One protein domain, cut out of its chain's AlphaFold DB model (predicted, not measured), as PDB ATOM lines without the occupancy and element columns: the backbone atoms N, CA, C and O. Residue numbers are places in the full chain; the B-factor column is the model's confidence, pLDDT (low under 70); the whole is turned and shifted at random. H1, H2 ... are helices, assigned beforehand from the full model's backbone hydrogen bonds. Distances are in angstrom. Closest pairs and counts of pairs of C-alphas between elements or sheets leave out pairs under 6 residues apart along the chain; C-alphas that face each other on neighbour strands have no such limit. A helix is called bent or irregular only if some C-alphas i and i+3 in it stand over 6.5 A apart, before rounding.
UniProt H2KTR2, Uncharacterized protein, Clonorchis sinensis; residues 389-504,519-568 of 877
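Overview. This is residues 389 to 504 and 519 to 568 of the 877 residues of an uncharacterized protein of Clonorchis sinensis (UniProt H2KTR2). H4 is the core of a helical bundle, with H6, H7 and H8 running nearly along it; the hairpin of H1 and H2 covers another side, and H3 packs on both H1 and H6. Residues 410 to 416, between H1 and H2, stick out. The printed part has 166 residues with eight named helices, H1 to H8 in chain order, and no named strand: all helix. It is compact, with a radius of gyration of the C-alphas of 15.5 A and spans of 46 by 39 by 30 A.

Arrangement. H1, residues 389 to 403, and H2, residues 419 to 436, form a hairpin at a shallow tilt of 25 degrees; their closest C-alphas, of Leu 402 and Ala 426, are 5.5 A apart. H3, residues 440 to 451, touches H1 at a steep tilt of 52 degrees, closest at the C-alphas of Cys 396 and Leu 444, 5.5 A. H4, residues 459 to 474, is the hub, touching five helices. H5, residues 476 to 479, touches H2, closest at the C-alphas of Ala 431 and Thr 478, 4.9 A. H4 forms a bundle, helices side by side, with H6, residues 484 to 504, H7, residues 527 to 541, and H8, residues 548 to 566. H7 runs opposite ways to H4 at 7 degrees, a shallow tilt; H8 runs the same way as H4 at 10 degrees. Every O i to N i+4 pair is within hydrogen-bond range in H3, H4 and H7, but 9 of 11 in H1, 13 of 14 in H2, 16 of 17 in H6 and 13 of 15 in H8; H5 is too short for one.

Along the chain. H1 begins at C-alpha 389 (45.632, 30.221, 83.246), and H8 ends at C-alpha 566 (26.333, 28.003, 106.872). H6 is 29.8 A long, H2 26.6 A and H8 26.0 A. H1 and H8 are irregular: C-alphas 390 and 393 are 7.2 A apart, 561 and 564 7.1 A.

Size, cuts and confidence. Residues 505 to 518 are not printed; C-alphas 504 and 519 are 23.7 A apart across the cut. The link from H1 to H2 is long. Confidence is under 70 at residues 406 to 422, 519 to 524 and 539 to 546.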
ATOM      1  N   THR A 389      46.979  29.639  83.085       83.62
ATOM      2  CA  THR A 389      45.632  30.221  83.246       83.62
ATOM      3  C   THR A 389      44.607  29.699  82.233       83.62
ATOM      4  O   THR A 389      43.425  29.607  82.555       83.62
ATOM      5  N   ALA A 390      45.046  29.297  81.034       85.00
ATOM      6  CA  ALA A 390      44.194  28.680  80.014       85.00
ATOM      7  C   ALA A 390      43.577  27.340  80.458       85.00
ATOM      8  O   ALA A 390      42.518  26.972  79.962       85.00
ATOM      9  N   LEU A 391      44.213  26.633  81.400       86.31
ATOM     10  CA  LEU A 391      43.755  25.345  81.932       86.31
ATOM     11  C   LEU A 391      42.902  25.496  83.196       86.31
ATOM     12  O   LEU A 391      42.374  24.506  83.699       86.31
ATOM     13  N   LEU A 392      42.733  26.718  83.714       88.88
ATOM     14  CA  LEU A 392      41.995  26.959  84.954       88.88
ATOM     15  C   LEU A 392      40.565  26.406  84.884       88.88
ATOM     16  O   LEU A 392      40.091  25.806  85.845       88.88
ATOM     17  N   SER A 393      39.887  26.562  83.744       90.38
ATOM     18  CA  SER A 393      38.533  26.031  83.563       90.38
ATOM     19  C   SER A 393      38.478  24.510  83.632       90.38
ATOM     20  O   SER A 393      37.518  23.969  84.178       90.38
ATOM     21  N   ASP A 394      39.497  23.839  83.100       89.44
ATOM     22  CA  ASP A 394      39.572  22.381  83.053       89.44
ATOM     23  C   ASP A 394      39.896  21.826  84.446       89.44
ATOM     24  O   ASP A 394      39.261  20.877  84.902       89.44
ATOM     25  N   VAL A 395      40.794  22.484  85.189       91.38
ATOM     26  CA  VAL A 395      41.086  22.149  86.593       91.38
ATOM     27  C   VAL A 395      39.859  22.375  87.486       91.38
ATOM     28  O   VAL A 395      39.519  21.513  88.302       91.38
ATOM     29  N   CYS A 396      39.139  23.489  87.308       91.25
ATOM     30  CA  CYS A 396      37.862  23.715  87.988       91.25
ATOM     31  C   CYS A 396      36.841  22.621  87.643       91.25
ATOM     32  O   CYS A 396      36.104  22.191  88.526       91.25
ATOM     33  N   ASP A 397      36.808  22.135  86.401       90.75
ATOM     34  CA  ASP A 397      35.908  21.058  85.988       90.75
ATOM     35  C   ASP A 397      36.219  19.725  86.682       90.75
ATOM     36  O   ASP A 397      35.281  19.026  87.071       90.75
ATOM     37  N   ILE A 398      37.494  19.397  86.912       89.94
ATOM     38  CA  ILE A 398      37.912  18.235  87.720       89.94
ATOM     39  C   ILE A 398      37.434  18.401  89.172       89.94
ATOM     40  O   ILE A 398      36.868  17.481  89.767       89.94
ATOM     41  N   CYS A 399      37.592  19.601  89.739       89.94
ATOM     42  CA  CYS A 399      37.112  19.922  91.083       89.94
ATOM     43  C   CYS A 399      35.577  19.814  91.192       89.94
ATOM     44  O   CYS A 399      35.042  19.239  92.140       89.94
ATOM     45  N   VAL A 400      34.845  20.294  90.184       90.62
ATOM     46  CA  VAL A 400      33.381  20.180  90.117       90.62
ATOM     47  C   VAL A 400      32.942  18.724  89.991       90.62
ATOM     48  O   VAL A 400      31.948  18.353  90.609       90.62
ATOM     49  N   GLN A 401      33.668  17.881  89.250       87.06
ATOM     50  CA  GLN A 401      33.375  16.444  89.180       87.06
ATOM     51  C   GLN A 401      33.477  15.772  90.552       87.06
ATOM     52  O   GLN A 401      32.625  14.947  90.867       87.06
ATOM     53  N   LEU A 402      34.455  16.159  91.378       84.88
ATOM     54  CA  LEU A 402      34.597  15.697  92.765       84.88
ATOM     55  C   LEU A 402      33.422  16.134  93.657       84.88
ATOM     56  O   LEU A 402      32.905  15.341  94.442       84.88
ATOM     57  N   ILE A 403      32.972  17.384  93.524       86.44
ATOM     58  CA  ILE A 403      31.860  17.931  94.319       86.44
ATOM     59  C   ILE A 403      30.524  17.305  93.898       86.44
ATOM     60  O   ILE A 403      29.727  16.887  94.742       86.44
ATOM     61  N   LEU A 404      30.283  17.234  92.587       83.31
ATOM     62  CA  LEU A 404      29.039  16.759  91.982       83.31
ATOM     63  C   LEU A 404      29.060  15.258  91.662       83.31
ATOM     64  O   LEU A 404      28.270  14.813  90.826       83.31
ATOM     65  N   MET A 405      29.964  14.483  92.276       72.19
ATOM     66  CA  MET A 405      30.123  13.064  91.960       72.19
ATOM     67  C   MET A 405      28.776  12.345  91.957       72.19
ATOM     68  O   MET A 405      27.987  12.431  92.903       72.19
ATOM     69  N   LYS A 406      28.536  11.585  90.888       64.75
ATOM     70  CA  LYS A 406      27.424  10.638  90.849       64.75
ATOM     71  C   LYS A 406      27.664   9.569  91.915       64.75
ATOM     72  O   LYS A 406      28.819   9.191  92.114       64.75
ATOM     73  N   PRO A 407      26.614   9.055  92.576       52.66
ATOM     74  CA  PRO A 407      26.756   7.909  93.464       52.66
ATOM     75  C   PRO A 407      27.377   6.768  92.654       52.66
ATOM     76  O   PRO A 407      26.759   6.249  91.724       52.66
ATOM     77  N   ILE A 408      28.639   6.453  92.940       47.81
ATOM     78  CA  ILE A 408      29.392   5.436  92.211       47.81
ATOM     79  C   ILE A 408      28.759   4.093  92.543       47.81
ATOM     80  O   ILE A 408      28.935   3.543  93.631       47.81
ATOM     81  N   VAL A 409      27.989   3.579  91.589       41.22
ATOM     82  CA  VAL A 409      27.559   2.189  91.572       41.22
ATOM     83  C   VAL A 409      28.812   1.366  91.290       41.22
ATOM     84  O   VAL A 409      29.327   1.372  90.180       41.22
ATOM     85  N   ALA A 410      29.290   0.683  92.327       36.41
ATOM     86  CA  ALA A 410      30.319  -0.349  92.282       36.41
ATOM     87  C   ALA A 410      31.723   0.098  91.824       36.41
ATOM     88  O   ALA A 410      32.054   0.182  90.645       36.41
ATOM     89  N   ASN A 411      32.617   0.228  92.804       40.00
ATOM     90  CA  ASN A 411      34.042   0.022  92.581       40.00
ATOM     91  C   ASN A 411      34.259  -1.364  91.915       40.00
ATOM     92  O   ASN A 411      33.732  -2.356  92.434       40.00
ATOM     93  N   PRO A 412      35.052  -1.489  90.832       40.16
ATOM     94  CA  PRO A 412      35.351  -2.770  90.181       40.16
ATOM     95  C   PRO A 412      36.025  -3.820  91.089       40.16
ATOM     96  O   PRO A 412      36.108  -4.984  90.704       40.16
ATOM     97  N   LYS A 413      36.486  -3.447  92.295       41.91
ATOM     98  CA  LYS A 413      37.135  -4.349  93.270       41.91
ATOM     99  C   LYS A 413      36.278  -4.725  94.492       41.91
ATOM    100  O   LYS A 413      36.778  -5.387  95.394       41.91
ATOM    101  N   GLY A 414      35.005  -4.326  94.560       39.41
ATOM    102  CA  GLY A 414      34.121  -4.727  95.669       39.41
ATOM    103  C   GLY A 414      34.424  -4.074  97.029       39.41
ATOM    104  O   GLY A 414      33.838  -4.470  98.037       39.41
ATOM    105  N   CYS A 415      35.289  -3.055  97.086       37.16
ATOM    106  CA  CYS A 415      35.428  -2.228  98.283       37.16
ATOM    107  C   CYS A 415      34.167  -1.370  98.451       37.16
ATOM    108  O   CYS A 415      33.877  -0.513  97.612       37.16
ATOM    109  N   ARG A 416      33.427  -1.612  99.542       44.19
ATOM    110  CA  ARG A 416      32.363  -0.722 100.023       44.19
ATOM    111  C   ARG A 416      32.969   0.667 100.220       44.19
ATOM    112  O   ARG A 416      33.985   0.812 100.895       44.19
ATOM    113  N   ILE A 417      32.401   1.658  99.553       46.41
ATOM    114  CA  ILE A 417      32.931   3.018  99.500       46.41
ATOM    115  C   ILE A 417      32.781   3.669 100.884       46.41
ATOM    116  O   ILE A 417      31.687   3.691 101.435       46.41
ATOM    117  N   GLN A 418      33.848   4.268 101.420       53.81
ATOM    118  CA  GLN A 418      33.739   5.285 102.472       53.81
ATOM    119  C   GLN A 418      33.492   6.637 101.794       53.81
ATOM    120  O   GLN A 418      34.410   7.412 101.552       53.81
ATOM    121  N   ALA A 419      32.236   6.918 101.461       54.19
ATOM    122  CA  ALA A 419      31.811   8.177 100.859       54.19
ATOM    123  C   ALA A 419      32.275   9.473 101.590       54.19
ATOM    124  O   ALA A 419      32.480  10.469 100.892       54.19
ATOM    125  N   PRO A 420      32.562   9.492 102.917       61.44
ATOM    126  CA  PRO A 420      33.242  10.628 103.556       61.44
ATOM    127  C   PRO A 420      34.640  10.958 103.004       61.44
ATOM    128  O   PRO A 420      35.073  12.101 103.112       61.44
ATOM    129  N   ILE A 421      35.362  10.015 102.388       68.38
ATOM    130  CA  ILE A 421      36.692  10.297 101.817       68.38
ATOM    131  C   ILE A 421      36.571  11.258 100.628       68.38
ATOM    132  O   ILE A 421      37.326  12.225 100.539       68.38
ATOM    133  N   CYS A 422      35.592  11.050  99.743       69.19
ATOM    134  CA  CYS A 422      35.417  11.888  98.555       69.19
ATOM    135  C   CYS A 422      35.082  13.340  98.916       69.19
ATOM    136  O   CYS A 422      35.641  14.264  98.327       69.19
ATOM    137  N   SER A 423      34.196  13.556  99.895       72.94
ATOM    138  CA  SER A 423      33.850  14.908 100.339       72.94
ATOM    139  C   SER A 423      35.037  15.599 101.013       72.94
ATOM    140  O   SER A 423      35.274  16.773 100.743       72.94
ATOM    141  N   MET A 424      35.847  14.878 101.797       79.88
ATOM    142  CA  MET A 424      37.085  15.428 102.363       79.88
ATOM    143  C   MET A 424      38.100  15.834 101.288       79.88
ATOM    144  O   MET A 424      38.660  16.924 101.377       79.88
ATOM    145  N   VAL A 425      38.308  15.004 100.260       83.56
ATOM    146  CA  VAL A 425      39.211  15.311  99.133       83.56
ATOM    147  C   VAL A 425      38.693  16.501  98.314       83.56
ATOM    148  O   VAL A 425      39.465  17.372  97.920       83.56
ATOM    149  N   ALA A 426      37.378  16.604  98.096       85.62
ATOM    150  CA  ALA A 426      36.780  17.758  97.424       85.62
ATOM    151  C   ALA A 426      36.976  19.060  98.229       85.62
ATOM    152  O   ALA A 426      37.315  20.102  97.663       85.62
ATOM    153  N   LEU A 427      36.807  19.010  99.555       87.88
ATOM    154  CA  LEU A 427      37.040  20.154 100.445       87.88
ATOM    155  C   LEU A 427      38.514  20.564 100.494       87.88
ATOM    156  O   LEU A 427      38.815  21.757 100.486       87.88
ATOM    157  N   SER A 428      39.443  19.606 100.550       88.38
ATOM    158  CA  SER A 428      40.875  19.917 100.553       88.38
ATOM    159  C   SER A 428      41.318  20.507  99.215       88.38
ATOM    160  O   SER A 428      42.047  21.500  99.207       88.38
ATOM    161  N   PHE A 429      40.814  19.980  98.093       90.50
ATOM    162  CA  PHE A 429      41.108  20.522  96.769       90.50
ATOM    163  C   PHE A 429      40.571  21.945  96.606       90.50
ATOM    164  O   PHE A 429      41.320  22.848  96.241       90.50
ATOM    165  N   THR A 430      39.299  22.176  96.933       90.88
ATOM    166  CA  THR A 430      38.705  23.521  96.859       90.88
ATOM    167  C   THR A 430      39.415  24.515  97.773       90.88
ATOM    168  O   THR A 430      39.694  25.632  97.346       90.88
ATOM    169  N   ALA A 431      39.768  24.121  99.001       91.00
ATOM    170  CA  ALA A 431      40.518  24.982  99.911       91.00
ATOM    171  C   ALA A 431      41.909  25.334  99.358       91.00
ATOM    172  O   ALA A 431      42.301  26.497  99.432       91.00
ATOM    173  N   SER A 432      42.628  24.358  98.790       90.94
ATOM    174  CA  SER A 432      43.944  24.575  98.173       90.94
ATOM    175  C   SER A 432      43.841  25.521  96.973       90.94
ATOM    176  O   SER A 432      44.469  26.583  96.963       90.94
ATOM    177  N   LEU A 433      42.947  25.211  96.028       92.25
ATOM    178  CA  LEU A 433      42.750  25.976  94.799       92.25
ATOM    179  C   LEU A 433      42.341  27.428  95.074       92.25
ATOM    180  O   LEU A 433      42.932  28.337  94.500       92.25
ATOM    181  N   LEU A 434      41.378  27.664  95.970       91.44
ATOM    182  CA  LEU A 434      40.915  29.021  96.288       91.44
ATOM    183  C   LEU A 434      41.948  29.826  97.086       91.44
ATOM    184  O   LEU A 434      42.014  31.043  96.933       91.44
ATOM    185  N   SER A 435      42.761  29.164  97.916       91.31
ATOM    186  CA  SER A 435      43.815  29.843  98.678       91.31
ATOM    187  C   SER A 435      44.965  30.333  97.797       91.31
ATOM    188  O   SER A 435      45.521  31.398  98.059       91.31
ATOM    189  N   ILE A 436      45.302  29.578  96.745       90.69
ATOM    190  CA  ILE A 436      46.420  29.879  95.844       90.69
ATOM    191  C   ILE A 436      45.946  30.700  94.632       90.69
ATOM    192  O   ILE A 436      46.626  31.634  94.210       90.69
ATOM    193  N   VAL A 437      44.759  30.399  94.095       89.38
ATOM    194  CA  VAL A 437      44.163  31.059  92.922       89.38
ATOM    195  C   VAL A 437      42.770  31.611  93.274       89.38
ATOM    196  O   VAL A 437      41.757  31.027  92.881       89.38
ATOM    197  N   PRO A 438      42.661  32.769  93.955       87.62
ATOM    198  CA  PRO A 438      41.363  33.340  94.345       87.62
ATOM    199  C   PRO A 438      40.432  33.651  93.162       87.62
ATOM    200  O   PRO A 438      39.216  33.547  93.275       87.62
ATOM    201  N   GLN A 439      40.994  33.960  91.985       87.38
ATOM    202  CA  GLN A 439      40.238  34.210  90.744       87.38
ATOM    203  C   GLN A 439      39.415  32.986  90.288       87.38
ATOM    204  O   GLN A 439      38.488  33.114  89.490       87.38
ATOM    205  N   SER A 440      39.751  31.788  90.780       90.81
ATOM    206  CA  SER A 440      39.034  30.551  90.463       90.81
ATOM    207  C   SER A 440      37.647  30.477  91.106       90.81
ATOM    208  O   SER A 440      36.816  29.708  90.635       90.81
ATOM    209  N   GLU A 441      37.362  31.298  92.124       93.69
ATOM    210  CA  GLU A 441      36.118  31.264  92.900       93.69
ATOM    211  C   GLU A 441      34.860  31.433  92.034       93.69
ATOM    212  O   GLU A 441      33.922  30.635  92.127       93.69
ATOM    213  N   ALA A 442      34.850  32.450  91.165       91.81
ATOM    214  CA  ALA A 442      33.725  32.733  90.275       91.81
ATOM    215  C   ALA A 442      33.539  31.607  89.248       91.81
ATOM    216  O   ALA A 442      32.451  31.049  89.127       91.81
ATOM    217  N   THR A 443      34.629  31.198  88.591       92.62
ATOM    218  CA  THR A 443      34.627  30.104  87.610       92.62
ATOM    219  C   THR A 443      34.133  28.797  88.229       92.62
ATOM    220  O   THR A 443      33.295  28.115  87.645       92.62
ATOM    221  N   LEU A 444      34.612  28.448  89.427       93.94
ATOM    222  CA  LEU A 444      34.191  27.253  90.151       93.94
ATOM    223  C   LEU A 444      32.694  27.314  90.477       93.94
ATOM    224  O   LEU A 444      31.971  26.352  90.217       93.94
ATOM    225  N   THR A 445      32.218  28.451  90.988       93.88
ATOM    226  CA  THR A 445      30.801  28.661  91.321       93.88
ATOM    227  C   THR A 445      29.915  28.516  90.084       93.88
ATOM    228  O   THR A 445      28.956  27.744  90.109       93.88
ATOM    229  N   ASP A 446      30.265  29.164  88.973       94.69
ATOM    230  CA  ASP A 446      29.513  29.092  87.715       94.69
ATOM    231  C   ASP A 446      29.475  27.666  87.142       94.69
ATOM    232  O   ASP A 446      28.442  27.199  86.640       94.69
ATOM    233  N   ARG A 447      30.582  26.920  87.250       93.31
ATOM    234  CA  ARG A 447      30.642  25.509  86.842       93.31
ATOM    235  C   ARG A 447      29.781  24.612  87.732       93.31
ATOM    236  O   ARG A 447      29.079  23.757  87.194       93.31
ATOM    237  N   ILE A 448      29.778  24.818  89.053       94.44
ATOM    238  CA  ILE A 448      28.905  24.068  89.972       94.44
ATOM    239  C   ILE A 448      27.439  24.353  89.644       94.44
ATOM    240  O   ILE A 448      26.668  23.414  89.471       94.44
ATOM    241  N   VAL A 449      27.060  25.626  89.501       94.56
ATOM    242  CA  VAL A 449      25.683  26.045  89.199       94.56
ATOM    243  C   VAL A 449      25.202  25.479  87.860       94.56
ATOM    244  O   VAL A 449      24.095  24.952  87.782       94.56
ATOM    245  N   SER A 450      26.030  25.539  86.813       93.50
ATOM    246  CA  SER A 450      25.660  25.065  85.469       93.50
ATOM    247  C   SER A 450      25.571  23.542  85.342       93.50
ATOM    248  O   SER A 450      24.785  23.047  84.535       93.50
ATOM    249  N   LYS A 451      26.358  22.791  86.122       91.75
ATOM    250  CA  LYS A 451      26.366  21.319  86.113       91.75
ATOM    251  C   LYS A 451      25.513  20.698  87.228       91.75
ATOM    252  O   LYS A 451      25.423  19.472  87.290       91.75
ATOM    253  N   PHE A 452      24.887  21.508  88.088       93.50
ATOM    254  CA  PHE A 452      24.073  21.031  89.207       93.50
ATOM    255  C   PHE A 452      22.894  20.163  88.716       93.50
ATOM    256  O   PHE A 452      22.244  20.514  87.725       93.50
ATOM    257  N   PRO A 453      22.590  19.026  89.368       91.62
ATOM    258  CA  PRO A 453      21.540  18.131  88.896       91.62
ATOM    259  C   PRO A 453      20.146  18.761  89.015       91.62
ATOM    260  O   PRO A 453      19.767  19.308  90.047       91.62
ATOM    261  N   GLY A 454      19.347  18.643  87.951       89.88
ATOM    262  CA  GLY A 454      17.944  19.066  87.958       89.88
ATOM    263  C   GLY A 454      17.020  18.070  88.673       89.88
ATOM    264  O   GLY A 454      17.338  16.889  88.795       89.88
ATOM    265  N   TRP A 455      15.818  18.514  89.057       88.31
ATOM    266  CA  TRP A 455      14.837  17.758  89.868       88.31
ATOM    267  C   TRP A 455      14.451  16.364  89.338       88.31
ATOM    268  O   TRP A 455      14.035  15.491  90.103       88.31
ATOM    269  N   ARG A 456      14.620  16.116  88.032       86.94
ATOM    270  CA  ARG A 456      14.346  14.814  87.392       86.94
ATOM    271  C   ARG A 456      15.359  13.723  87.757       86.94
ATOM    272  O   ARG A 456      15.083  12.550  87.528       86.94
ATOM    273  N   LYS A 457      16.522  14.085  88.302       87.62
ATOM    274  CA  LYS A 457      17.571  13.139  88.706       87.62
ATOM    275  C   LYS A 457      17.140  12.271  89.903       87.62
ATOM    276  O   LYS A 457      16.197  12.638  90.616       87.62
ATOM    277  N   PRO A 458      17.757  11.091  90.107       83.88
ATOM    278  CA  PRO A 458      17.420  10.208  91.222       83.88
ATOM    279  C   PRO A 458      17.715  10.860  92.579       83.88
ATOM    280  O   PRO A 458      18.590  11.718  92.699       83.88
ATOM    281  N   LEU A 459      16.986  10.424  93.614       83.56
ATOM    282  CA  LEU A 459      17.095  10.949  94.981       83.56
ATOM    283  C   LEU A 459      18.537  10.911  95.511       83.56
ATOM    284  O   LEU A 459      18.992  11.878  96.114       83.56
ATOM    285  N   SER A 460      19.257   9.823  95.237       80.94
ATOM    286  CA  SER A 460      20.647   9.625  95.653       80.94
ATOM    287  C   SER A 460      21.597  10.681  95.084       80.94
ATOM    288  O   SER A 460      22.423  11.211  95.819       80.94
ATOM    289  N   GLU A 461      21.454  11.030  93.802       85.12
ATOM    290  CA  GLU A 461      22.253  12.073  93.148       85.12
ATOM    291  C   GLU A 461      21.910  13.459  93.717       85.12
ATOM    292  O   GLU A 461      22.810  14.220  94.064       85.12
ATOM    293  N   LEU A 462      20.622  13.775  93.891       88.56
ATOM    294  CA  LEU A 462      20.180  15.078  94.411       88.56
ATOM    295  C   LEU A 462      20.623  15.324  95.857       88.56
ATOM    296  O   LEU A 462      21.141  16.396  96.171       88.56
ATOM    297  N   ILE A 463      20.436  14.337  96.736       86.44
ATOM    298  CA  ILE A 463      20.828  14.428  98.146       86.44
ATOM    299  C   ILE A 463      22.345  14.562  98.275       86.44
ATOM    300  O   ILE A 463      22.821  15.428  99.008       86.44
ATOM    301  N   LEU A 464      23.104  13.717  97.571       84.94
ATOM    302  CA  LEU A 464      24.558  13.682  97.678       84.94
ATOM    303  C   LEU A 464      25.181  15.000  97.214       84.94
ATOM    304  O   LEU A 464      25.967  15.607  97.938       84.94
ATOM    305  N   THR A 465      24.786  15.468  96.030       88.50
ATOM    306  CA  THR A 465      25.288  16.729  95.469       88.50
ATOM    307  C   THR A 465      24.902  17.928  96.333       88.50
ATOM    308  O   THR A 465      25.758  18.764  96.621       88.50
ATOM    309  N   SER A 466      23.660  17.984  96.826       90.94
ATOM    310  CA  SER A 466      23.214  19.053  97.730       90.94
ATOM    311  C   SER A 466      23.986  19.030  99.051       90.94
ATOM    312  O   SER A 466      24.441  20.074  99.505       90.94
ATOM    313  N   SER A 467      24.200  17.851  99.642       88.31
ATOM    314  CA  SER A 467      24.980  17.685 100.876       88.31
ATOM    315  C   SER A 467      26.444  18.104 100.696       88.31
ATOM    316  O   SER A 467      26.984  18.836 101.526       88.31
ATOM    317  N   ASN A 468      27.078  17.721  99.583       87.50
ATOM    318  CA  ASN A 468      28.455  18.110  99.273       87.50
ATOM    319  C   ASN A 468      28.593  19.626  99.083       87.50
ATOM    320  O   ASN A 468      29.515  20.226  99.635       87.50
ATOM    321  N   VAL A 469      27.668  20.262  98.353       91.50
ATOM    322  CA  VAL A 469      27.666  21.723  98.169       91.50
ATOM    323  C   VAL A 469      27.398  22.446  99.489       91.50
ATOM    324  O   VAL A 469      28.087  23.417  99.789       91.50
ATOM    325  N   LEU A 470      26.466  21.960 100.316       90.25
ATOM    326  CA  LEU A 470      26.227  22.507 101.656       90.25
ATOM    327  C   LEU A 470      27.466  22.368 102.549       90.25
ATOM    328  O   LEU A 470      27.800  23.295 103.279       90.25
ATOM    329  N   CYS A 471      28.192  21.254 102.456       87.50
ATOM    330  CA  CYS A 471      29.449  21.080 103.174       87.50
ATOM    331  C   CYS A 471      30.545  22.034 102.688       87.50
ATOM    332  O   CYS A 471      31.248  22.619 103.509       87.50
ATOM    333  N   LEU A 472      30.645  22.255 101.375       89.56
ATOM    334  CA  LEU A 472      31.582  23.210 100.786       89.56
ATOM    335  C   LEU A 472      31.384  24.628 101.338       89.56
ATOM    336  O   LEU A 472      32.362  25.308 101.644       89.56
ATOM    337  N   ILE A 473      30.135  25.072 101.482       89.69
ATOM    338  CA  ILE A 473      29.824  26.418 101.982       89.69
ATOM    339  C   ILE A 473      29.803  26.513 103.517       89.69
ATOM    340  O   ILE A 473      29.954  27.613 104.041       89.69
ATOM    341  N   ALA A 474      29.614  25.400 104.234       84.94
ATOM    342  CA  ALA A 474      29.576  25.364 105.700       84.94
ATOM    343  C   ALA A 474      30.948  25.109 106.345       84.94
ATOM    344  O   ALA A 474      31.179  25.504 107.486       84.94
ATOM    345  N   SER A 475      31.860  24.417 105.656       85.00
ATOM    346  CA  SER A 475      33.158  24.047 106.222       85.00
ATOM    347  C   SER A 475      34.058  25.268 106.409       85.00
ATOM    348  O   SER A 475      34.319  26.012 105.467       85.00
ATOM    349  N   GLN A 476      34.626  25.434 107.606       78.19
ATOM    350  CA  GLN A 476      35.519  26.552 107.934       78.19
ATOM    351  C   GLN A 476      36.753  26.630 107.009       78.19
ATOM    352  O   GLN A 476      37.278  27.717 106.763       78.19
ATOM    353  N   SER A 477      37.219  25.494 106.474       78.62
ATOM    354  CA  SER A 477      38.392  25.432 105.590       78.62
ATOM    355  C   SER A 477      38.173  26.145 104.252       78.62
ATOM    356  O   SER A 477      39.100  26.792 103.755       78.62
ATOM    357  N   THR A 478      36.956  26.052 103.710       81.38
ATOM    358  CA  THR A 478      36.548  26.514 102.375       81.38
ATOM    359  C   THR A 478      35.684  27.769 102.437       81.38
ATOM    360  O   THR A 478      35.913  28.700 101.670       81.38
ATOM    361  N   ALA A 479      34.753  27.856 103.392       80.44
ATOM    362  CA  ALA A 479      33.808  28.963 103.534       80.44
ATOM    363  C   ALA A 479      34.502  30.325 103.660       80.44
ATOM    364  O   ALA A 479      34.017  31.324 103.128       80.44
ATOM    365  N   ARG A 480      35.679  30.372 104.304       83.00
ATOM    366  CA  ARG A 480      36.488  31.597 104.425       83.00
ATOM    367  C   ARG A 480      36.887  32.202 103.076       83.00
ATOM    368  O   ARG A 480      37.006  33.419 102.996       83.00
ATOM    369  N   TRP A 481      37.052  31.369 102.050       86.44
ATOM    370  CA  TRP A 481      37.468  31.773 100.707       86.44
ATOM    371  C   TRP A 481      36.294  32.075  99.776       86.44
ATOM    372  O   TRP A 481      36.498  32.668  98.726       86.44
ATOM    373  N   LEU A 482      35.077  31.675 100.151       89.31
ATOM    374  CA  LEU A 482      33.876  31.957  99.378       89.31
ATOM    375  C   LEU A 482      33.265  33.293  99.810       89.31
ATOM    376  O   LEU A 482      32.969  33.528 100.990       89.31
ATOM    377  N   SER A 483      33.044  34.151  98.822       91.94
ATOM    378  CA  SER A 483      32.321  35.405  98.930       91.94
ATOM    379  C   SER A 483      30.826  35.166  99.165       91.94
ATOM    380  O   SER A 483      30.233  34.172  98.736       91.94
ATOM    381  N   ILE A 484      30.183  36.116  99.846       92.06
ATOM    382  CA  ILE A 484      28.750  36.049 100.165       92.06
ATOM    383  C   ILE A 484      27.873  35.875  98.905       92.06
ATOM    384  O   ILE A 484      26.962  35.042  98.950       92.06
ATOM    385  N   PRO A 485      28.117  36.577  97.773       93.50
ATOM    386  CA  PRO A 485      27.342  36.376  96.548       93.50
ATOM    387  C   PRO A 485      27.415  34.943  96.012       93.50
ATOM    388  O   PRO A 485      26.382  34.387  95.639       93.50
ATOM    389  N   ASN A 486      28.597  34.319  96.037       92.75
ATOM    390  CA  ASN A 486      28.785  32.957  95.540       92.75
ATOM    391  C   ASN A 486      28.130  31.920  96.456       92.75
ATOM    392  O   ASN A 486      27.436  31.030  95.967       92.75
ATOM    393  N   ILE A 487      28.220  32.096  97.780       92.12
ATOM    394  CA  ILE A 487      27.458  31.286  98.749       92.12
ATOM    395  C   ILE A 487      25.952  31.385  98.462       92.12
ATOM    396  O   ILE A 487      25.256  30.371  98.412       92.12
ATOM    397  N   CYS A 488      25.442  32.596  98.223       92.94
ATOM    398  CA  CYS A 488      24.030  32.810  97.903       92.94
ATOM    399  C   CYS A 488      23.631  32.217  96.546       92.94
ATOM    400  O   CYS A 488      22.491  31.775  96.393       92.94
ATOM    401  N   SER A 489      24.540  32.200  95.568       94.56
ATOM    402  CA  SER A 489      24.326  31.564  94.265       94.56
ATOM    403  C   SER A 489      24.184  30.046  94.415       94.56
ATOM    404  O   SER A 489      23.182  29.482  93.975       94.56
ATOM    405  N   LEU A 490      25.111  29.407  95.141       95.19
ATOM    406  CA  LEU A 490      25.108  27.966  95.423       95.19
ATOM    407  C   LEU A 490      23.906  27.524  96.270       95.19
ATOM    408  O   LEU A 490      23.252  26.538  95.957       95.19
ATOM    409  N   LEU A 491      23.555  28.261  97.327       94.75
ATOM    410  CA  LEU A 491      22.315  27.992  98.066       94.75
ATOM    411  C   LEU A 491      21.079  28.239  97.199       94.75
ATOM    412  O   LEU A 491      20.103  27.496  97.260       94.75
ATOM    413  N   GLY A 492      21.131  29.274  96.362       95.62
ATOM    414  CA  GLY A 492      20.064  29.640  95.446       95.62
ATOM    415  C   GLY A 492      19.719  28.542  94.442       95.62
ATOM    416  O   GLY A 492      18.541  28.415  94.107       95.62
ATOM    417  N   THR A 493      20.686  27.739  93.984       95.88
ATOM    418  CA  THR A 493      20.402  26.585  93.114       95.88
ATOM    419  C   THR A 493      19.676  25.475  93.862       95.88
ATOM    420  O   THR A 493      18.712  24.932  93.328       95.88
ATOM    421  N   ILE A 494      20.056  25.194  95.113       96.31
ATOM    422  CA  ILE A 494      19.373  24.205  95.961       96.31
ATOM    423  C   ILE A 494      17.948  24.674  96.293       96.31
ATOM    424  O   ILE A 494      16.996  23.904  96.186       96.31
ATOM    425  N   PHE A 495      17.759  25.953  96.628       96.56
ATOM    426  CA  PHE A 495      16.428  26.525  96.858       96.56
ATOM    427  C   PHE A 495      15.552  26.443  95.609       96.56
ATOM    428  O   PHE A 495      14.388  26.060  95.695       96.56
ATOM    429  N   LYS A 496      16.115  26.761  94.438       95.06
ATOM    430  CA  LYS A 496      15.397  26.655  93.168       95.06
ATOM    431  C   LYS A 496      15.038  25.203  92.842       95.06
ATOM    432  O   LYS A 496      13.922  24.964  92.397       95.06
ATOM    433  N   LEU A 497      15.919  24.247  93.142       94.88
ATOM    434  CA  LEU A 497      15.642  22.816  93.018       94.88
ATOM    435  C   LEU A 497      14.448  22.383  93.889       94.88
ATOM    436  O   LEU A 497      13.588  21.657  93.397       94.88
ATOM    437  N   ILE A 498      14.378  22.834  95.148       93.75
ATOM    438  CA  ILE A 498      13.250  22.552  96.058       93.75
ATOM    439  C   ILE A 498      11.946  23.116  95.479       93.75
ATOM    440  O   ILE A 498      10.957  22.394  95.386       93.75
ATOM    441  N   VAL A 499      11.967  24.374  95.024       93.31
ATOM    442  CA  VAL A 499      10.810  25.025  94.388       93.31
ATOM    443  C   VAL A 499      10.360  24.272  93.133       93.31
ATOM    444  O   VAL A 499       9.174  24.006  92.969       93.31
ATOM    445  N   ASP A 500      11.289  23.901  92.251       91.69
ATOM    446  CA  ASP A 500      10.967  23.192  91.007       91.69
ATOM    447  C   ASP A 500      10.388  21.803  91.273       91.69
ATOM    448  O   ASP A 500       9.453  21.379  90.595       91.69
ATOM    449  N   LEU A 501      10.923  21.099  92.272       90.19
ATOM    450  CA  LEU A 501      10.424  19.794  92.675       90.19
ATOM    451  C   LEU A 501       8.990  19.889  93.214       90.19
ATOM    452  O   LEU A 501       8.144  19.078  92.837       90.19
ATOM    453  N   GLU A 502       8.714  20.892  94.043       89.00
ATOM    454  CA  GLU A 502       7.398  21.132  94.629       89.00
ATOM    455  C   GLU A 502       6.352  21.488  93.562       89.00
ATOM    456  O   GLU A 502       5.296  20.858  93.505       89.00
ATOM    457  N   LEU A 503       6.699  22.383  92.630       87.69
ATOM    458  CA  LEU A 503       5.855  22.746  91.484       87.69
ATOM    459  C   LEU A 503       5.630  21.592  90.491       87.69
ATOM    460  O   LEU A 503       4.657  21.612  89.740       87.69
ATOM    461  N   SER A 504       6.536  20.610  90.446       82.31
ATOM    462  CA  SER A 504       6.452  19.457  89.536       82.31
ATOM    463  C   SER A 504       5.642  18.279  90.078       82.31
ATOM    464  O   SER A 504       5.395  17.324  89.340       82.31
ATOM    465  N   SER A 519      11.298   8.379 109.752       48.03
ATOM    466  CA  SER A 519      10.464   9.306 110.534       48.03
ATOM    467  C   SER A 519      11.124  10.017 111.728       48.03
ATOM    468  O   SER A 519      10.450  10.828 112.354       48.03
ATOM    469  N   ASN A 520      12.402   9.781 112.037       57.31
ATOM    470  CA  ASN A 520      13.080  10.367 113.201       57.31
ATOM    471  C   ASN A 520      14.543  10.726 112.897       57.31
ATOM    472  O   ASN A 520      15.463  10.109 113.437       57.31
ATOM    473  N   GLU A 521      14.773  11.719 112.039       63.22
ATOM    474  CA  GLU A 521      16.117  12.267 111.846       63.22
ATOM    475  C   GLU A 521      16.392  13.429 112.826       63.22
ATOM    476  O   GLU A 521      15.517  14.269 113.050       63.22
ATOM    477  N   PRO A 522      17.586  13.496 113.443       62.81
ATOM    478  CA  PRO A 522      17.901  14.495 114.467       62.81
ATOM    479  C   PRO A 522      18.048  15.919 113.898       62.81
ATOM    480  O   PRO A 522      18.611  16.120 112.824       62.81
ATOM    481  N   GLU A 523      17.578  16.918 114.655       61.62
ATOM    482  CA  GLU A 523      17.528  18.330 114.229       61.62
ATOM    483  C   GLU A 523      18.896  19.028 114.176       61.62
ATOM    484  O   GLU A 523      19.126  19.904 113.348       61.62
ATOM    485  N   ASN A 524      19.807  18.660 115.081       66.56
ATOM    486  CA  ASN A 524      21.115  19.297 115.229       66.56
ATOM    487  C   ASN A 524      22.216  18.257 115.023       66.56
ATOM    488  O   ASN A 524      22.724  17.666 115.978       66.56
ATOM    489  N   LEU A 525      22.573  18.027 113.764       72.75
ATOM    490  CA  LEU A 525      23.719  17.203 113.396       72.75
ATOM    491  C   LEU A 525      24.925  18.088 113.102       72.75
ATOM    492  O   LEU A 525      24.838  19.042 112.329       72.75
ATOM    493  N   CYS A 526      26.083  17.731 113.661       73.69
ATOM    494  CA  CYS A 526      27.339  18.294 113.178       73.69
ATOM    495  C   CYS A 526      27.565  17.882 111.711       73.69
ATOM    496  O   CYS A 526      27.057  16.853 111.261       73.69
ATOM    497  N   MET A 527      28.338  18.675 110.962       73.19
ATOM    498  CA  MET A 527      28.584  18.455 109.527       73.19
ATOM    499  C   MET A 527      28.973  17.010 109.185       73.19
ATOM    500  O   MET A 527      28.419  16.429 108.255       73.19
ATOM    501  N   SER A 528      29.897  16.422 109.950       72.75
ATOM    502  CA  SER A 528      30.383  15.057 109.723       72.75
ATOM    503  C   SER A 528      29.322  13.998 110.026       72.75
ATOM    504  O   SER A 528      29.185  13.038 109.271       72.75
ATOM    505  N   ALA A 529      28.527  14.186 111.084       77.44
ATOM    506  CA  ALA A 529      27.422  13.287 111.402       77.44
ATOM    507  C   ALA A 529      26.307  13.366 110.350       77.44
ATOM    508  O   ALA A 529      25.777  12.326 109.960       77.44
ATOM    509  N   LEU A 530      25.998  14.564 109.833       79.88
ATOM    510  CA  LEU A 530      25.043  14.709 108.734       79.88
ATOM    511  C   LEU A 530      25.537  14.003 107.475       79.88
ATOM    512  O   LEU A 530      24.768  13.280 106.853       79.88
ATOM    513  N   GLN A 531      26.801  14.197 107.097       76.75
ATOM    514  CA  GLN A 531      27.367  13.531 105.928       76.75
ATOM    515  C   GLN A 531      27.277  12.010 106.055       76.75
ATOM    516  O   GLN A 531      26.716  11.371 105.170       76.75
ATOM    517  N   ASN A 532      27.729  11.442 107.177       76.06
ATOM    518  CA  ASN A 532      27.626  10.004 107.439       76.06
ATOM    519  C   ASN A 532      26.180   9.508 107.328       76.06
ATOM    520  O   ASN A 532      25.921   8.519 106.646       76.06
ATOM    521  N   ARG A 533      25.230  10.245 107.914       78.50
ATOM    522  CA  ARG A 533      23.815   9.882 107.863       78.50
ATOM    523  C   ARG A 533      23.236   9.954 106.452       78.50
ATOM    524  O   ARG A 533      22.524   9.049 106.028       78.50
ATOM    525  N   VAL A 534      23.576  10.997 105.699       79.12
ATOM    526  CA  VAL A 534      23.207  11.137 104.286       79.12
ATOM    527  C   VAL A 534      23.720   9.945 103.478       79.12
ATOM    528  O   VAL A 534      22.973   9.402 102.668       79.12
ATOM    529  N   TYR A 535      24.954   9.498 103.716       75.00
ATOM    530  CA  TYR A 535      25.513   8.337 103.023       75.00
ATOM    531  C   TYR A 535      24.787   7.035 103.373       75.00
ATOM    532  O   TYR A 535      24.432   6.292 102.460       75.00
ATOM    533  N   GLU A 536      24.488   6.794 104.652       74.69
ATOM    534  CA  GLU A 536      23.680   5.641 105.081       74.69
ATOM    535  C   GLU A 536      22.309   5.619 104.391       74.69
ATOM    536  O   GLU A 536      21.854   4.575 103.922       74.69
ATOM    537  N   ILE A 537      21.654   6.779 104.283       74.62
ATOM    538  CA  ILE A 537      20.356   6.905 103.612       74.62
ATOM    539  C   ILE A 537      20.497   6.646 102.109       74.62
ATOM    540  O   ILE A 537      19.670   5.946 101.526       74.62
ATOM    541  N   VAL A 538      21.545   7.171 101.468       74.62
ATOM    542  CA  VAL A 538      21.807   6.931 100.040       74.62
ATOM    543  C   VAL A 538      21.991   5.437  99.764       74.62
ATOM    544  O   VAL A 538      21.393   4.940  98.809       74.62
ATOM    545  N   GLU A 539      22.734   4.712 100.606       69.25
ATOM    546  CA  GLU A 539      22.884   3.255 100.484       69.25
ATOM    547  C   GLU A 539      21.530   2.536 100.572       69.25
ATOM    548  O   GLU A 539      21.225   1.693  99.727       69.25
ATOM    549  N   GLN A 540      20.677   2.923 101.523       69.56
ATOM    550  CA  GLN A 540      19.348   2.329 101.712       69.56
ATOM    551  C   GLN A 540      18.376   2.632 100.558       69.56
ATOM    552  O   GLN A 540      17.553   1.790 100.194       69.56
ATOM    553  N   VAL A 541      18.468   3.823  99.960       66.69
ATOM    554  CA  VAL A 541      17.570   4.297  98.894       66.69
ATOM    555  C   VAL A 541      17.897   3.685  97.529       66.69
ATOM    556  O   VAL A 541      17.000   3.557  96.700       66.69
ATOM    557  N   THR A 542      19.138   3.249  97.275       57.59
ATOM    558  CA  THR A 542      19.547   2.701  95.960       57.59
ATOM    559  C   THR A 542      18.735   1.485  95.470       57.59
ATOM    560  O   THR A 542      18.811   1.150  94.291       57.59
ATOM    561  N   ALA A 543      17.902   0.869  96.321       50.97
ATOM    562  CA  ALA A 543      17.032  -0.259  95.981       50.97
ATOM    563  C   ALA A 543      15.591   0.111  95.545       50.97
ATOM    564  O   ALA A 543      14.877  -0.760  95.043       50.97
ATOM    565  N   LYS A 544      15.127   1.359  95.731       53.91
ATOM    566  CA  LYS A 544      13.770   1.816  95.356       53.91
ATOM    567  C   LYS A 544      13.813   3.269  94.869       53.91
ATOM    568  O   LYS A 544      14.305   4.136  95.582       53.91
ATOM    569  N   GLU A 545      13.274   3.567  93.684       55.91
ATOM    570  CA  GLU A 545      13.153   4.958  93.223       55.91
ATOM    571  C   GLU A 545      12.322   5.779  94.227       55.91
ATOM    572  O   GLU A 545      11.152   5.491  94.477       55.91
ATOM    573  N   GLY A 546      12.948   6.785  94.845       60.78
ATOM    574  CA  GLY A 546      12.281   7.667  95.801       60.78
ATOM    575  C   GLY A 546      11.194   8.509  95.127       60.78
ATOM    576  O   GLY A 546      11.423   9.087  94.061       60.78
ATOM    577  N   THR A 547      10.029   8.609  95.773       72.38
ATOM    578  CA  THR A 547       8.920   9.465  95.318       72.38
ATOM    579  C   THR A 547       9.328  10.948  95.285       72.38
ATOM    580  O   THR A 547      10.285  11.356  95.950       72.38
ATOM    581  N   SER A 548       8.603  11.779  94.528       77.69
ATOM    582  CA  SER A 548       8.799  13.242  94.515       77.69
ATOM    583  C   SER A 548       8.694  13.854  95.917       77.69
ATOM    584  O   SER A 548       9.493  14.720  96.263       77.69
ATOM    585  N   VAL A 549       7.787  13.341  96.753       79.69
ATOM    586  CA  VAL A 549       7.623  13.754  98.155       79.69
ATOM    587  C   VAL A 549       8.866  13.415  98.977       79.69
ATOM    588  O   VAL A 549       9.396  14.283  99.661       79.69
ATOM    589  N   SER A 550       9.409  12.201  98.843       80.06
ATOM    590  CA  SER A 550      10.643  11.807  99.542       80.06
ATOM    591  C   SER A 550      11.845  12.667  99.129       80.06
ATOM    592  O   SER A 550      12.667  13.021  99.971       80.06
ATOM    593  N   LYS A 551      11.939  13.046  97.843       86.88
ATOM    594  CA  LYS A 551      12.942  14.015  97.362       86.88
ATOM    595  C   LYS A 551      12.789  15.371  98.042       86.88
ATOM    596  O   LYS A 551      13.790  15.944  98.467       86.88
ATOM    597  N   LEU A 552      11.557  15.854  98.173       88.81
ATOM    598  CA  LEU A 552      11.271  17.166  98.739       88.81
ATOM    599  C   LEU A 552      11.585  17.204 100.232       88.81
ATOM    600  O   LEU A 552      12.275  18.117 100.689       88.81
ATOM    601  N   GLU A 553      11.139  16.191 100.974       86.81
ATOM    602  CA  GLU A 553      11.390  16.078 102.410       86.81
ATOM    603  C   GLU A 553      12.881  16.020 102.725       86.81
ATOM    604  O   GLU A 553      13.365  16.799 103.543       86.81
ATOM    605  N   MET A 554      13.621  15.141 102.044       86.69
ATOM    606  CA  MET A 554      15.046  14.956 102.309       86.69
ATOM    607  C   MET A 554      15.865  16.202 101.967       86.69
ATOM    608  O   MET A 554      16.706  16.612 102.763       86.69
ATOM    609  N   LEU A 555      15.619  16.831 100.813       90.56
ATOM    610  CA  LEU A 555      16.336  18.053 100.434       90.56
ATOM    611  C   LEU A 555      16.050  19.194 101.414       90.56
ATOM    612  O   LEU A 555      16.976  19.881 101.842       90.56
ATOM    613  N   THR A 556      14.789  19.361 101.812       91.44
ATOM    614  CA  THR A 556      14.402  20.397 102.777       91.44
ATOM    615  C   THR A 556      15.037  20.135 104.141       91.44
ATOM    616  O   THR A 556      15.597  21.055 104.734       91.44
ATOM    617  N   TRP A 557      15.041  18.885 104.611       90.38
ATOM    618  CA  TRP A 557      15.657  18.495 105.881       90.38
ATOM    619  C   TRP A 557      17.169  18.781 105.920       90.38
ATOM    620  O   TRP A 557      17.642  19.427 106.856       90.38
ATOM    621  N   ILE A 558      17.927  18.383 104.887       90.38
ATOM    622  CA  ILE A 558      19.386  18.615 104.818       90.38
ATOM    623  C   ILE A 558      19.690  20.116 104.856       90.38
ATOM    624  O   ILE A 558      20.581  20.555 105.588       90.38
ATOM    625  N   VAL A 559      18.929  20.914 104.100       92.75
ATOM    626  CA  VAL A 559      19.083  22.371 104.091       92.75
ATOM    627  C   VAL A 559      18.762  22.961 105.465       92.75
ATOM    628  O   VAL A 559      19.574  23.724 105.976       92.75
ATOM    629  N   MET A 560      17.632  22.606 106.089       90.75
ATOM    630  CA  MET A 560      17.260  23.122 107.417       90.75
ATOM    631  C   MET A 560      18.301  22.766 108.482       90.75
ATOM    632  O   MET A 560      18.655  23.617 109.295       90.75
ATOM    633  N   THR A 561      18.855  21.553 108.422       88.50
ATOM    634  CA  THR A 561      19.895  21.087 109.348       88.50
ATOM    635  C   THR A 561      21.184  21.902 109.215       88.50
ATOM    636  O   THR A 561      21.819  22.207 110.221       88.50
ATOM    637  N   GLN A 562      21.575  22.286 107.991       86.88
ATOM    638  CA  GLN A 562      22.846  22.982 107.758       86.88
ATOM    639  C   GLN A 562      22.771  24.493 107.661       86.88
ATOM    640  O   GLN A 562      23.797  25.160 107.789       86.88
ATOM    641  N   LEU A 563      21.585  25.064 107.476       89.62
ATOM    642  CA  LEU A 563      21.452  26.495 107.238       89.62
ATOM    643  C   LEU A 563      22.046  27.334 108.376       89.62
ATOM    644  O   LEU A 563      22.704  28.341 108.116       89.62
ATOM    645  N   ARG A 564      21.856  26.895 109.629       87.94
ATOM    646  CA  ARG A 564      22.439  27.562 110.797       87.94
ATOM    647  C   ARG A 564      23.967  27.559 110.728       87.94
ATOM    648  O   ARG A 564      24.559  28.620 110.887       87.94
ATOM    649  N   THR A 565      24.574  26.411 110.427       85.94
ATOM    650  CA  THR A 565      26.030  26.240 110.283       85.94
ATOM    651  C   THR A 565      26.597  27.096 109.151       85.94
ATOM    652  O   THR A 565      27.615  27.759 109.316       85.94
ATOM    653  N   VAL A 566      25.917  27.151 108.002       86.12
ATOM    654  CA  VAL A 566      26.333  28.003 106.872       86.12
ATOM    655  C   VAL A 566      26.320  29.485 107.257       86.12
ATOM    656  O   VAL A 566      27.153  30.265 106.799       86.12
ATOM    657  N   CYS A 567      25.382  29.880 108.117       86.75
ATOM    658  CA  CYS A 567      25.258  31.254 108.587       86.75
ATOM    659  C   CYS A 567      26.158  31.575 109.793       86.75
ATOM    660  O   CYS A 567      26.164  32.723 110.224       86.75
ATOM    661  N   THR A 568      26.921  30.630 110.350       83.12
ATOM    662  CA  THR A 568      27.933  30.911 111.382       83.12
ATOM    663  C   THR A 568      29.305  31.079 110.728       83.12
ATOM    664  O   THR A 568      29.975  30.093 110.440       83.12
TER     665      THR A 568